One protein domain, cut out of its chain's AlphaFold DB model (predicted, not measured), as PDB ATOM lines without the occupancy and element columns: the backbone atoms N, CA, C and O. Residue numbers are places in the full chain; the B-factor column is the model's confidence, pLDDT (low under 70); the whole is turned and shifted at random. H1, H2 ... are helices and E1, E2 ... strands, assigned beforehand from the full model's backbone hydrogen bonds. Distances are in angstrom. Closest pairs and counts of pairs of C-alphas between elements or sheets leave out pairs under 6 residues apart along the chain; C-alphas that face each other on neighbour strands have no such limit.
ATOM      1  N   ASP A 151      41.015   0.861   3.722       78.38
ATOM      2  CA  ASP A 151      39.638   0.477   4.051       78.38
ATOM      3  C   ASP A 151      39.339  -0.944   3.543       78.38
ATOM      4  O   ASP A 151      38.535  -1.662   4.132       78.38
ATOM      5  N   GLY A 152      40.107  -1.414   2.551       82.94
ATOM      6  CA  GLY A 152      40.157  -2.822   2.163       82.94
ATOM      7  C   GLY A 152      40.797  -3.750   3.205       82.94
ATOM      8  O   GLY A 152      40.653  -4.967   3.094       82.94
ATOM      9  N   ILE A 153      41.499  -3.226   4.223       89.81
ATOM     10  CA  ILE A 153      42.059  -4.040   5.315       89.81
ATOM     11  C   ILE A 153      40.928  -4.452   6.254       89.81
ATOM     12  O   ILE A 153      40.508  -3.697   7.138       89.81
ATOM     13  N   THR A 154      40.474  -5.687   6.072       92.44
ATOM     14  CA  THR A 154      39.318  -6.262   6.766       92.44
ATOM     15  C   THR A 154      39.457  -6.286   8.293       92.44
ATOM     16  O   THR A 154      40.548  -6.364   8.870       92.44
ATOM     17  N   SER A 155      38.310  -6.310   8.976       93.06
ATOM     18  CA  SER A 155      38.221  -6.563  10.420       93.06
ATOM     19  C   SER A 155      38.873  -7.894  10.822       93.06
ATOM     20  O   SER A 155      39.538  -7.957  11.856       93.06
ATOM     21  N   GLY A 156      38.772  -8.929   9.979       94.56
ATOM     22  CA  GLY A 156      39.430 -10.225  10.171       94.56
ATOM     23  C   GLY A 156      40.955 -10.116  10.274       94.56
ATOM     24  O   GLY A 156      41.546 -10.654  11.212       94.56
ATOM     25  N   VAL A 157      41.596  -9.351   9.382       96.44
ATOM     26  CA  VAL A 157      43.041  -9.055   9.455       96.44
ATOM     27  C   VAL A 157      43.392  -8.271  10.710       96.44
ATOM     28  O   VAL A 157      44.309  -8.652  11.437       96.44
ATOM     29  N   ARG A 158      42.637  -7.211  11.011       96.12
ATOM     30  CA  ARG A 158      42.860  -6.376  12.204       96.12
ATOM     31  C   ARG A 158      42.761  -7.203  13.489       96.12
ATOM     32  O   ARG A 158      43.555  -7.008  14.405       96.12
ATOM     33  N   ASN A 159      41.835  -8.158  13.543       96.31
ATOM     34  CA  ASN A 159      41.665  -9.064  14.676       96.31
ATOM     35  C   ASN A 159      42.762 -10.140  14.746       96.31
ATOM     36  O   ASN A 159      43.199 -10.454  15.848       96.31
ATOM     37  N   LYS A 160      43.267 -10.653  13.613       96.12
ATOM     38  CA  LYS A 160      44.466 -11.515  13.591       96.12
ATOM     39  C   LYS A 160      45.692 -10.779  14.145       96.12
ATOM     40  O   LYS A 160      46.344 -11.298  15.042       96.12
ATOM     41  N   ILE A 161      45.943  -9.540  13.713       95.94
ATOM     42  CA  ILE A 161      47.053  -8.716  14.228       95.94
ATOM     43  C   ILE A 161      46.906  -8.459  15.742       95.94
ATOM     44  O   ILE A 161      47.874  -8.581  16.482       95.94
ATOM     45  N   LYS A 162      45.692  -8.176  16.235       96.44
ATOM     46  CA  LYS A 162      45.424  -8.015  17.681       96.44
ATOM     47  C   LYS A 162      45.592  -9.296  18.515       96.44
ATOM     48  O   LYS A 162      45.671  -9.184  19.733       96.44
ATOM     49  N   LYS A 163      45.592 -10.483  17.895       96.19
ATOM     50  CA  LYS A 163      45.883 -11.767  18.561       96.19
ATOM     51  C   LYS A 163      47.378 -12.100  18.543       96.19
ATOM     52  O   LYS A 163      47.873 -12.655  19.513       96.19
ATOM     53  N   GLU A 164      48.075 -11.745  17.464       94.38
ATOM     54  CA  GLU A 164      49.513 -11.997  17.274       94.38
ATOM     55  C   GLU A 164      50.403 -11.057  18.115       94.38
ATOM     56  O   GLU A 164      51.484 -11.441  18.551       94.38
ATOM     57  N   PHE A 165      49.962  -9.815  18.354       94.50
ATOM     58  CA  PHE A 165      50.758  -8.775  19.014       94.50
ATOM     59  C   PHE A 165      50.073  -8.211  20.264       94.50
ATOM     60  O   PHE A 165      48.847  -8.122  20.342       94.50
ATOM     61  N   SER A 166      50.872  -7.720  21.220       95.75
ATOM     62  CA  SER A 166      50.357  -6.993  22.391       95.75
ATOM     63  C   SER A 166      49.541  -5.758  21.974       95.75
ATOM     64  O   SER A 166      49.791  -5.167  20.926       95.75
ATOM     65  N   LYS A 167      48.589  -5.305  22.804       94.00
ATOM     66  CA  LYS A 167      47.663  -4.198  22.465       94.00
ATOM     67  C   LYS A 167      48.358  -2.934  21.928       94.00
ATOM     68  O   LYS A 167      47.853  -2.322  20.989       94.00
ATOM     69  N   LYS A 168      49.498  -2.542  22.516       94.00
ATOM     70  CA  LYS A 168      50.292  -1.379  22.069       94.00
ATOM     71  C   LYS A 168      50.976  -1.643  20.724       94.00
ATOM     72  O   LYS A 168      51.002  -0.765  19.869       94.00
ATOM     73  N   GLU A 169      51.492  -2.851  20.534       93.62
ATOM     74  CA  GLU A 169      52.258  -3.234  19.350       93.62
ATOM     75  C   GLU A 169      51.349  -3.498  18.139       93.62
ATOM     76  O   GLU A 169      51.591  -2.977  17.055       93.62
ATOM     77  N   ALA A 170      50.216  -4.176  18.343       95.00
ATOM     78  CA  ALA A 170      49.178  -4.384  17.335       95.00
ATOM     79  C   ALA A 170      48.689  -3.063  16.714       95.00
ATOM     80  O   ALA A 170      48.436  -3.001  15.512       95.00
ATOM     81  N   ALA A 171      48.585  -1.995  17.515       94.69
ATOM     82  CA  ALA A 171      48.211  -0.669  17.029       94.69
ATOM     83  C   ALA A 171      49.263  -0.080  16.070       94.69
ATOM     84  O   ALA A 171      48.897   0.434  15.012       94.69
ATOM     85  N   LYS A 172      50.561  -0.211  16.388       95.19
ATOM     86  CA  LYS A 172      51.655   0.200  15.492       95.19
ATOM     87  C   LYS A 172      51.671  -0.623  14.202       95.19
ATOM     88  O   LYS A 172      51.788  -0.048  13.122       95.19
ATOM     89  N   VAL A 173      51.516  -1.949  14.303       94.69
ATOM     90  CA  VAL A 173      51.488  -2.865  13.150       94.69
ATOM     91  C   VAL A 173      50.345  -2.487  12.206       94.69
ATOM     92  O   VAL A 173      50.584  -2.284  11.017       94.69
ATOM     93  N   ILE A 174      49.122  -2.315  12.727       93.94
ATOM     94  CA  ILE A 174      47.967  -1.869  11.934       93.94
ATOM     95  C   ILE A 174      48.276  -0.529  11.256       93.94
ATOM     96  O   ILE A 174      48.186  -0.450  10.033       93.94
ATOM     97  N   ALA A 175      48.727   0.485  12.002       92.25
ATOM     98  CA  ALA A 175      49.038   1.802  11.441       92.25
ATOM     99  C   ALA A 175      50.127   1.751  10.348       92.25
ATOM    100  O   ALA A 175      50.041   2.469   9.348       92.25
ATOM    101  N   ALA A 176      51.134   0.884  10.490       90.69
ATOM    102  CA  ALA A 176      52.170   0.682   9.481       90.69
ATOM    103  C   ALA A 176      51.613   0.055   8.190       90.69
ATOM    104  O   ALA A 176      51.972   0.494   7.095       90.69
ATOM    105  N   PHE A 177      50.708  -0.922   8.302       91.69
ATOM    106  CA  PHE A 177      50.032  -1.529   7.153       91.69
ATOM    107  C   PHE A 177      49.002  -0.599   6.498       91.69
ATOM    108  O   PHE A 177      48.938  -0.551   5.274       91.69
ATOM    109  N   GLU A 178      48.254   0.196   7.265       87.62
ATOM    110  CA  GLU A 178      47.350   1.222   6.721       87.62
ATOM    111  C   GLU A 178      48.125   2.305   5.963       87.62
ATOM    112  O   GLU A 178      47.770   2.655   4.839       87.62
ATOM    113  N   LYS A 179      49.231   2.792   6.539       81.38
ATOM    114  CA  LYS A 179      50.136   3.750   5.891       81.38
ATOM    115  C   LYS A 179      50.780   3.169   4.630       81.38
ATOM    116  O   LYS A 179      50.993   3.901   3.667       81.38
ATOM    117  N   ALA A 180      51.079   1.870   4.617       78.62
ATOM    118  CA  ALA A 180      51.559   1.179   3.426       78.62
ATOM    119  C   ALA A 180      50.464   1.059   2.355       78.62
ATOM    120  O   ALA A 180      50.714   1.420   1.210       78.62
ATOM    121  N   ALA A 181      49.250   0.633   2.714       74.69
ATOM    122  CA  ALA A 181      48.129   0.554   1.781       74.69
ATOM    123  C   ALA A 181      47.827   1.925   1.154       74.69
ATOM    124  O   ALA A 181      47.799   2.054  -0.066       74.69
ATOM    125  N   ASN A 182      47.701   2.971   1.975       74.88
ATOM    126  CA  ASN A 182      47.369   4.327   1.524       74.88
ATOM    127  C   ASN A 182      48.491   5.029   0.745       74.88
ATOM    128  O   ASN A 182      48.250   6.069   0.141       74.88
ATOM    129  N   LYS A 183      49.699   4.453   0.697       66.94
ATOM    130  CA  LYS A 183      50.743   4.869  -0.249       66.94
ATOM    131  C   LYS A 183      50.477   4.368  -1.683       66.94
ATOM    132  O   LYS A 183      51.140   4.815  -2.613       66.94
ATOM    133  N   GLY A 184      49.500   3.478  -1.870       64.06
ATOM    134  CA  GLY A 184      49.055   2.991  -3.171       64.06
ATOM    135  C   GLY A 184      49.968   1.922  -3.773       64.06
ATOM    136  O   GLY A 184      50.728   1.244  -3.073       64.06
ATOM    137  N   LEU A 185      49.853   1.753  -5.092       69.25
ATOM    138  CA  LEU A 185      50.623   0.777  -5.860       69.25
ATOM    139  C   LEU A 185      52.111   1.154  -5.910       69.25
ATOM    140  O   LEU A 185      52.467   2.295  -6.190       69.25
ATOM    141  N   VAL A 186      52.987   0.177  -5.666       66.38
ATOM    142  CA  VAL A 186      54.447   0.346  -5.673       66.38
ATOM    143  C   VAL A 186      55.154  -0.697  -6.531       66.38
ATOM    144  O   VAL A 186      54.616  -1.765  -6.834       66.38
ATOM    145  N   GLY A 187      56.391  -0.369  -6.907       59.84
ATOM    146  CA  GLY A 187      57.261  -1.211  -7.716       59.84
ATOM    147  C   GLY A 187      57.879  -2.383  -6.943       59.84
ATOM    148  O   GLY A 187      57.288  -2.971  -6.036       59.84
ATOM    149  N   SER A 188      59.095  -2.764  -7.337       60.06
ATOM    150  CA  SER A 188      59.735  -4.008  -6.897       60.06
ATOM    151  C   SER A 188      60.415  -3.915  -5.507       60.06
ATOM    152  O   SER A 188      59.765  -3.625  -4.491       60.06
ATOM    153  N   LYS A 189      61.693  -4.297  -5.382       60.59
ATOM    154  CA  LYS A 189      62.393  -4.356  -4.080       60.59
ATOM    155  C   LYS A 189      62.575  -2.942  -3.490       60.59
ATOM    156  O   LYS A 189      62.570  -1.953  -4.207       60.59
ATOM    157  N   GLY A 190      62.689  -2.849  -2.162       67.31
ATOM    158  CA  GLY A 190      63.012  -1.586  -1.472       67.31
ATOM    159  C   GLY A 190      61.870  -0.583  -1.236       67.31
ATOM    160  O   GLY A 190      62.125   0.464  -0.660       67.31
ATOM    161  N   GLN A 191      60.615  -0.875  -1.613       70.38
ATOM    162  CA  GLN A 191      59.481   0.049  -1.392       70.38
ATOM    163  C   GLN A 191      58.391  -0.508  -0.452       70.38
ATOM    164  O   GLN A 191      57.923  -1.626  -0.656       70.38
ATOM    165  N   THR A 192      57.952   0.276   0.539       73.62
ATOM    166  CA  THR A 192      56.694   0.067   1.294       73.62
ATOM    167  C   THR A 192      55.501   0.485   0.433       73.62
ATOM    168  O   THR A 192      55.567   1.587  -0.122       73.62
ATOM    169  N   GLY A 193      54.446  -0.335   0.351       77.38
ATOM    170  CA  GLY A 193      53.222  -0.062  -0.425       77.38
ATOM    171  C   GLY A 193      52.405  -1.316  -0.784       77.38
ATOM    172  O   GLY A 193      52.669  -2.395  -0.249       77.38
ATOM    173  N   ILE A 194      51.454  -1.188  -1.716       78.50
ATOM    174  CA  ILE A 194      50.731  -2.310  -2.345       78.50
ATOM    175  C   ILE A 194      51.523  -2.798  -3.561       78.50
ATOM    176  O   ILE A 194      51.686  -2.073  -4.538       78.50
ATOM    177  N   LYS A 195      52.003  -4.038  -3.544       81.56
ATOM    178  CA  LYS A 195      52.751  -4.647  -4.649       81.56
ATOM    179  C   LYS A 195      51.927  -5.744  -5.317       81.56
ATOM    180  O   LYS A 195      51.396  -6.626  -4.649       81.56
ATOM    181  N   LYS A 196      51.879  -5.735  -6.652       84.12
ATOM    182  CA  LYS A 196      51.329  -6.844  -7.445       84.12
ATOM    183  C   LYS A 196      52.238  -8.075  -7.333       84.12
ATOM    184  O   LYS A 196      53.468  -7.972  -7.388       84.12
ATOM    185  N   LEU A 197      51.638  -9.244  -7.140       84.06
ATOM    186  CA  LEU A 197      52.339 -10.525  -7.080       84.06
ATOM    187  C   LEU A 197      52.664 -11.024  -8.499       84.06
ATOM    188  O   LEU A 197      51.961 -10.706  -9.456       84.06
ATOM    189  N   LYS A 198      53.738 -11.816  -8.644       81.31
ATOM    190  CA  LYS A 198      54.125 -12.421  -9.939       81.31
ATOM    191  C   LYS A 198      53.180 -13.547 -10.391       81.31
ATOM    192  O   LYS A 198      53.176 -13.900 -11.561       81.31
ATOM    193  N   GLY A 199      52.403 -14.100  -9.466       81.31
ATOM    194  CA  GLY A 199      51.388 -15.129  -9.679       81.31
ATOM    195  C   GLY A 199      50.345 -15.044  -8.565       81.31
ATOM    196  O   GLY A 199      50.397 -14.113  -7.758       81.31
ATOM    197  N   LYS A 200      49.411 -15.997  -8.499       83.50
ATOM    198  CA  LYS A 200      48.393 -16.014  -7.439       83.50
ATOM    199  C   LYS A 200      48.855 -16.819  -6.221       83.50
ATOM    200  O   LYS A 200      49.287 -17.957  -6.377       83.50
ATOM    201  N   ILE A 201      48.702 -16.262  -5.021       83.94
ATOM    202  CA  ILE A 201      48.816 -17.007  -3.752       83.94
ATOM    203  C   ILE A 201      47.414 -17.514  -3.372       83.94
ATOM    204  O   ILE A 201      46.423 -16.837  -3.636       83.94
ATOM    205  N   ASP A 202      47.310 -18.729  -2.825       84.25
ATOM    206  CA  ASP A 202      46.049 -19.432  -2.508       84.25
ATOM    207  C   ASP A 202      44.998 -19.381  -3.642       84.25
ATOM    208  O   ASP A 202      43.798 -19.299  -3.397       84.25
ATOM    209  N   LYS A 203      45.440 -19.382  -4.907       79.81
ATOM    210  CA  LYS A 203      44.605 -19.276  -6.125       79.81
ATOM    211  C   LYS A 203      43.805 -17.965  -6.297       79.81
ATOM    212  O   LYS A 203      43.340 -17.723  -7.413       79.81
ATOM    213  N   ILE A 204      43.704 -17.095  -5.285       87.69
ATOM    214  CA  ILE A 204      42.922 -15.838  -5.331       87.69
ATOM    215  C   ILE A 204      43.756 -14.559  -5.144       87.69
ATOM    216  O   ILE A 204      43.489 -13.555  -5.804       87.69
ATOM    217  N   TYR A 205      44.799 -14.579  -4.310       92.44
ATOM    218  CA  TYR A 205      45.536 -13.369  -3.945       92.44
ATOM    219  C   TYR A 205      46.451 -12.905  -5.067       92.44
ATOM    220  O   TYR A 205      47.314 -13.649  -5.529       92.44
ATOM    221  N   THR A 206      46.291 -11.650  -5.471       88.56
ATOM    222  CA  THR A 206      47.020 -11.027  -6.589       88.56
ATOM    223  C   THR A 206      47.938  -9.893  -6.141       88.56
ATOM    224  O   THR A 206      48.799  -9.466  -6.911       88.56
ATOM    225  N   HIS A 207      47.786  -9.415  -4.904       89.44
ATOM    226  CA  HIS A 207      48.526  -8.286  -4.354       89.44
ATOM    227  C   HIS A 207      48.957  -8.549  -2.904       89.44
ATOM    228  O   HIS A 207      48.332  -9.319  -2.178       89.44
ATOM    229  N   GLU A 208      50.029  -7.881  -2.479       91.69
ATOM    230  CA  GLU A 208      50.496  -7.823  -1.093       91.69
ATOM    231  C   GLU A 208      50.606  -6.366  -0.633       91.69
ATOM    232  O   GLU A 208      51.134  -5.525  -1.356       91.69
ATOM    233  N   ILE A 209      50.185  -6.062   0.592       89.81
ATOM    234  CA  ILE A 209      50.687  -4.894   1.315       89.81
ATOM    235  C   ILE A 209      52.007  -5.318   1.959       89.81
ATOM    236  O   ILE A 209      52.054  -6.278   2.739       89.81
ATOM    237  N   LYS A 210      53.085  -4.599   1.639       86.50
ATOM    238  CA  LYS A 210      54.424  -4.812   2.197       86.50
ATOM    239  C   LYS A 210      54.901  -3.585   2.966       86.50
ATOM    240  O   LYS A 210      54.823  -2.457   2.481       86.50
ATOM    241  N   VAL A 211      55.446  -3.842   4.150       88.88
ATOM    242  CA  VAL A 211      56.101  -2.868   5.032       88.88
ATOM    243  C   VAL A 211      57.616  -3.124   5.001       88.88
ATOM    244  O   VAL A 211      58.057  -4.217   4.642       88.88
ATOM    245  N   LEU A 212      58.420  -2.115   5.332       83.31
ATOM    246  CA  LEU A 212      59.876  -2.205   5.494       83.31
ATOM    247  C   LEU A 212      60.261  -1.881   6.942       83.31
ATOM    248  O   LEU A 212      59.506  -1.210   7.643       83.31
ATOM    249  N   GLY A 213      61.445  -2.321   7.371       84.69
ATOM    250  CA  GLY A 213      61.912  -2.146   8.747       84.69
ATOM    251  C   GLY A 213      61.262  -3.143   9.710       84.69
ATOM    252  O   GLY A 213      61.121  -4.316   9.371       84.69
ATOM    253  N   GLU A 214      60.862  -2.659  10.886       84.44
ATOM    254  CA  GLU A 214      60.402  -3.425  12.061       84.44
ATOM    255  C   GLU A 214      59.364  -4.522  11.735       84.44
ATOM    256  O   GLU A 214      59.517  -5.670  12.146       84.44
ATOM    257  N   TYR A 215      58.364  -4.218  10.901       89.69
ATOM    258  CA  TYR A 215      57.313  -5.172  10.502       89.69
ATOM    259  C   TYR A 215      57.533  -5.800   9.116       89.69
ATOM    260  O   TYR A 215      56.626  -6.408   8.544       89.69
ATOM    261  N   GLY A 216      58.744  -5.690   8.563       87.25
ATOM    262  CA  GLY A 216      59.099  -6.172   7.225       87.25
ATOM    263  C   GLY A 216      59.000  -7.690   7.028       87.25
ATOM    264  O   GLY A 216      58.961  -8.147   5.882       87.25
ATOM    265  N   ALA A 217      58.889  -8.459   8.115       91.06
ATOM    266  CA  ALA A 217      58.627  -9.900   8.108       91.06
ATOM    267  C   ALA A 217      57.148 -10.272   7.872       91.06
ATOM    268  O   ALA A 217      56.841 -11.447   7.707       91.06
ATOM    269  N   TYR A 218      56.214  -9.317   7.849       93.88
ATOM    270  CA  TYR A 218      54.779  -9.598   7.713       93.88
ATOM    271  C   TYR A 218      54.208  -9.075   6.389       93.88
ATOM    272  O   TYR A 218      54.709  -8.106   5.808       93.88
ATOM    273  N   ARG A 219      53.142  -9.710   5.899       94.06
ATOM    274  CA  ARG A 219      52.380  -9.295   4.709       94.06
ATOM    275  C   ARG A 219      50.889  -9.361   4.999       94.06
ATOM    276  O   ARG A 219      50.439 -10.224   5.751       94.06
ATOM    277  N   ILE A 220      50.127  -8.492   4.342       95.69
ATOM    278  CA  ILE A 220      48.691  -8.705   4.155       95.69
ATOM    279  C   ILE A 220      48.476  -8.964   2.668       95.69
ATOM    280  O   ILE A 220      48.751  -8.089   1.849       95.69
ATOM    281  N   TYR A 221      48.020 -10.158   2.312       95.12
ATOM    282  CA  TYR A 221      47.618 -10.474   0.949       95.12
ATOM    283  C   TYR A 221      46.183 -10.036   0.683       95.12
ATOM    284  O   TYR A 221      45.359  -9.936   1.594       95.12
ATOM    285  N   GLY A 222      45.918  -9.756  -0.587       92.62
ATOM    286  CA  GLY A 222      44.623  -9.305  -1.050       92.62
ATOM    287  C   GLY A 222      44.442  -9.433  -2.553       92.62
ATOM    288  O   GLY A 222      45.320  -9.894  -3.296       92.62
ATOM    289  N   TYR A 223      43.270  -9.018  -2.997       86.62
ATOM    290  CA  TYR A 223      42.851  -8.997  -4.388       86.62
ATOM    291  C   TYR A 223      41.983  -7.763  -4.651       86.62
ATOM    292  O   TYR A 223      41.613  -7.028  -3.732       86.62
ATOM    293  N   LYS A 224      41.712  -7.503  -5.931       78.88
ATOM    294  CA  LYS A 224      40.750  -6.485  -6.349       78.88
ATOM    295  C   LYS A 224      39.458  -7.200  -6.726       78.88
ATOM    296  O   LYS A 224      39.507  -8.131  -7.527       78.88
ATOM    297  N   ASP A 225      38.351  -6.766  -6.145       73.88
ATOM    298  CA  ASP A 225      37.006  -7.237  -6.456       73.88
ATOM    299  C   ASP A 225      36.253  -6.093  -7.144       73.88
ATOM    300  O   ASP A 225      35.943  -5.069  -6.528       73.88
ATOM    301  N   GLY A 226      36.117  -6.181  -8.469       66.81
ATOM    302  CA  GLY A 226      35.711  -5.057  -9.317       66.81
ATOM    303  C   GLY A 226      36.596  -3.818  -9.109       66.81
ATOM    304  O   GLY A 226      37.754  -3.770  -9.542       66.81
ATOM    305  N   ASN A 227      36.049  -2.800  -8.436       57.94
ATOM    306  CA  ASN A 227      36.760  -1.577  -8.047       57.94
ATOM    307  C   ASN A 227      37.208  -1.524  -6.579       57.94
ATOM    308  O   ASN A 227      38.002  -0.652  -6.227       57.94
ATOM    309  N   LYS A 228      36.775  -2.472  -5.746       65.38
ATOM    310  CA  LYS A 228      37.093  -2.539  -4.319       65.38
ATOM    311  C   LYS A 228      38.396  -3.311  -4.094       65.38
ATOM    312  O   LYS A 228      38.721  -4.251  -4.817       65.38
ATOM    313  N   TRP A 229      39.152  -2.908  -3.078       79.44
ATOM    314  CA  TRP A 229      40.319  -3.648  -2.598       79.44
ATOM    315  C   TRP A 229      39.914  -4.509  -1.406       79.44
ATOM    316  O   TRP A 229      39.275  -4.004  -0.489       79.44
ATOM    317  N   VAL A 230      40.310  -5.781  -1.400       89.69
ATOM    318  CA  VAL A 230      40.045  -6.710  -0.295       89.69
ATOM    319  C   VAL A 230      41.373  -7.278   0.192       89.69
ATOM    320  O   VAL A 230      42.086  -7.937  -0.559       89.69
ATOM    321  N   PHE A 231      41.712  -6.996   1.449       94.25
ATOM    322  CA  PHE A 231      42.930  -7.427   2.132       94.25
ATOM    323  C   PHE A 231      42.539  -8.196   3.412       94.25
ATOM    324  O   PHE A 231      42.233  -7.605   4.455       94.25
ATOM    325  N   ASP A 232      42.510  -9.527   3.331       95.38
ATOM    326  CA  ASP A 232      41.903 -10.442   4.318       95.38
ATOM    327  C   ASP A 232      42.854 -11.539   4.864       95.38
ATOM    328  O   ASP A 232      42.589 -12.145   5.915       95.38
ATOM    329  N   LYS A 233      44.024 -11.736   4.241       95.25
ATOM    330  CA  LYS A 233      45.041 -12.707   4.674       95.25
ATOM    331  C   LYS A 233      46.296 -12.027   5.228       95.25
ATOM    332  O   LYS A 233      47.232 -11.718   4.499       95.25
ATOM    333  N   PHE A 234      46.351 -11.866   6.549       95.62
ATOM    334  CA  PHE A 234      47.588 -11.538   7.271       95.62
ATOM    335  C   PHE A 234      48.454 -12.788   7.463       95.62
ATOM    336  O   PHE A 234      47.942 -13.814   7.913       95.62
ATOM    337  N   VAL A 235      49.750 -12.696   7.151       93.19
ATOM    338  CA  VAL A 235      50.743 -13.751   7.409       93.19
ATOM    339  C   VAL A 235      52.101 -13.184   7.814       93.19
ATOM    340  O   VAL A 235      52.497 -12.087   7.411       93.19
ATOM    341  N   LYS A 236      52.871 -14.004   8.530       92.00
ATOM    342  CA  LYS A 236      54.322 -13.871   8.632       92.00
ATOM    343  C   LYS A 236      54.951 -14.449   7.364       92.00
ATOM    344  O   LYS A 236      54.863 -15.646   7.108       92.00
ATOM    345  N   SER A 237      55.549 -13.591   6.547       77.06
ATOM    346  CA  SER A 237      56.385 -14.014   5.427       77.06
ATOM    347  C   SER A 237      57.722 -14.460   6.002       77.06
ATOM    348  O   SER A 237      58.584 -13.630   6.297       77.06
TER     349      SER A 237
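AT A GLANCE: This is residues 151 to 237 of the 239 residues of an uncharacterized protein of Eisenbergiella porci (UniProt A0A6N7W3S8). A strongly twisted sheet of four strands has two helices over one face; H1 and H2 make a V, with its open ends at the sheet and its tight link away from it. H2 crosses over E2 and E3 with its later residues, H1 lies by E4, and E1 bends at residue 198. The printed part has 87 residues, in the order H1, H2, E1, E2, E3, E4; the sheet is antiparallel in that strand order, and the class is mixed. It is compact, with a radius of gyration of the C-alphas of 12.0 A and spans of 33 by 27 by 21 A.

IN THESE COORDINATES: H1, residues 155 to 164, begins at C-alpha (38.221, -6.563, 10.420). H2, residues 167 to 181, is 21.2 A long. E1 is residues 193 to 201, E2 205 to 210, and E3 218 to 225, 22.9 A long. E4, residues 228 to 236, is 24.4 A long and ends at C-alpha (54.322, -13.871, 8.632).

HOW THE PARTS SIT: E1 to E4 form a meander, each strand the antiparallel neighbour of the one before. Within hydrogen-bond range are N 195 and O 208 across the neighbours E1 and E2, 2.8 A, N 209 and O 220 across E2 and E3, 2.8 A, and N 221 and O 233 across E3 and E4, 2.8 A. Two layers: H1 and H2 are on the same face. H2 runs across the strands, at 79 degrees to E2 on the local plane, height 11.0 A; C-alphas 181 and 209, its closest to E2, are 6.0 A apart. H1, height 6.9 A, is only just over none, with 2 C-alphas on E4; C-alphas 157 and 232 are closest, 5.4 A. H1 and H2 touch, H2 with residues 170 to 174 alone, at a steep tilt of 45 degrees, opposite ways; C-alphas 162 and 170 are closest, 5.2 A. Every O i to N i+4 pair in H1 is within hydrogen-bond range, and 9 of 11 in H2.

THE WHOLE: C-alphas 166 and 226 are farthest apart, 35.0 A. The printed part has no cut; the link H2 to E1 is long. pLDDT is under 70 at residues 183 to 190 and 226 to 228.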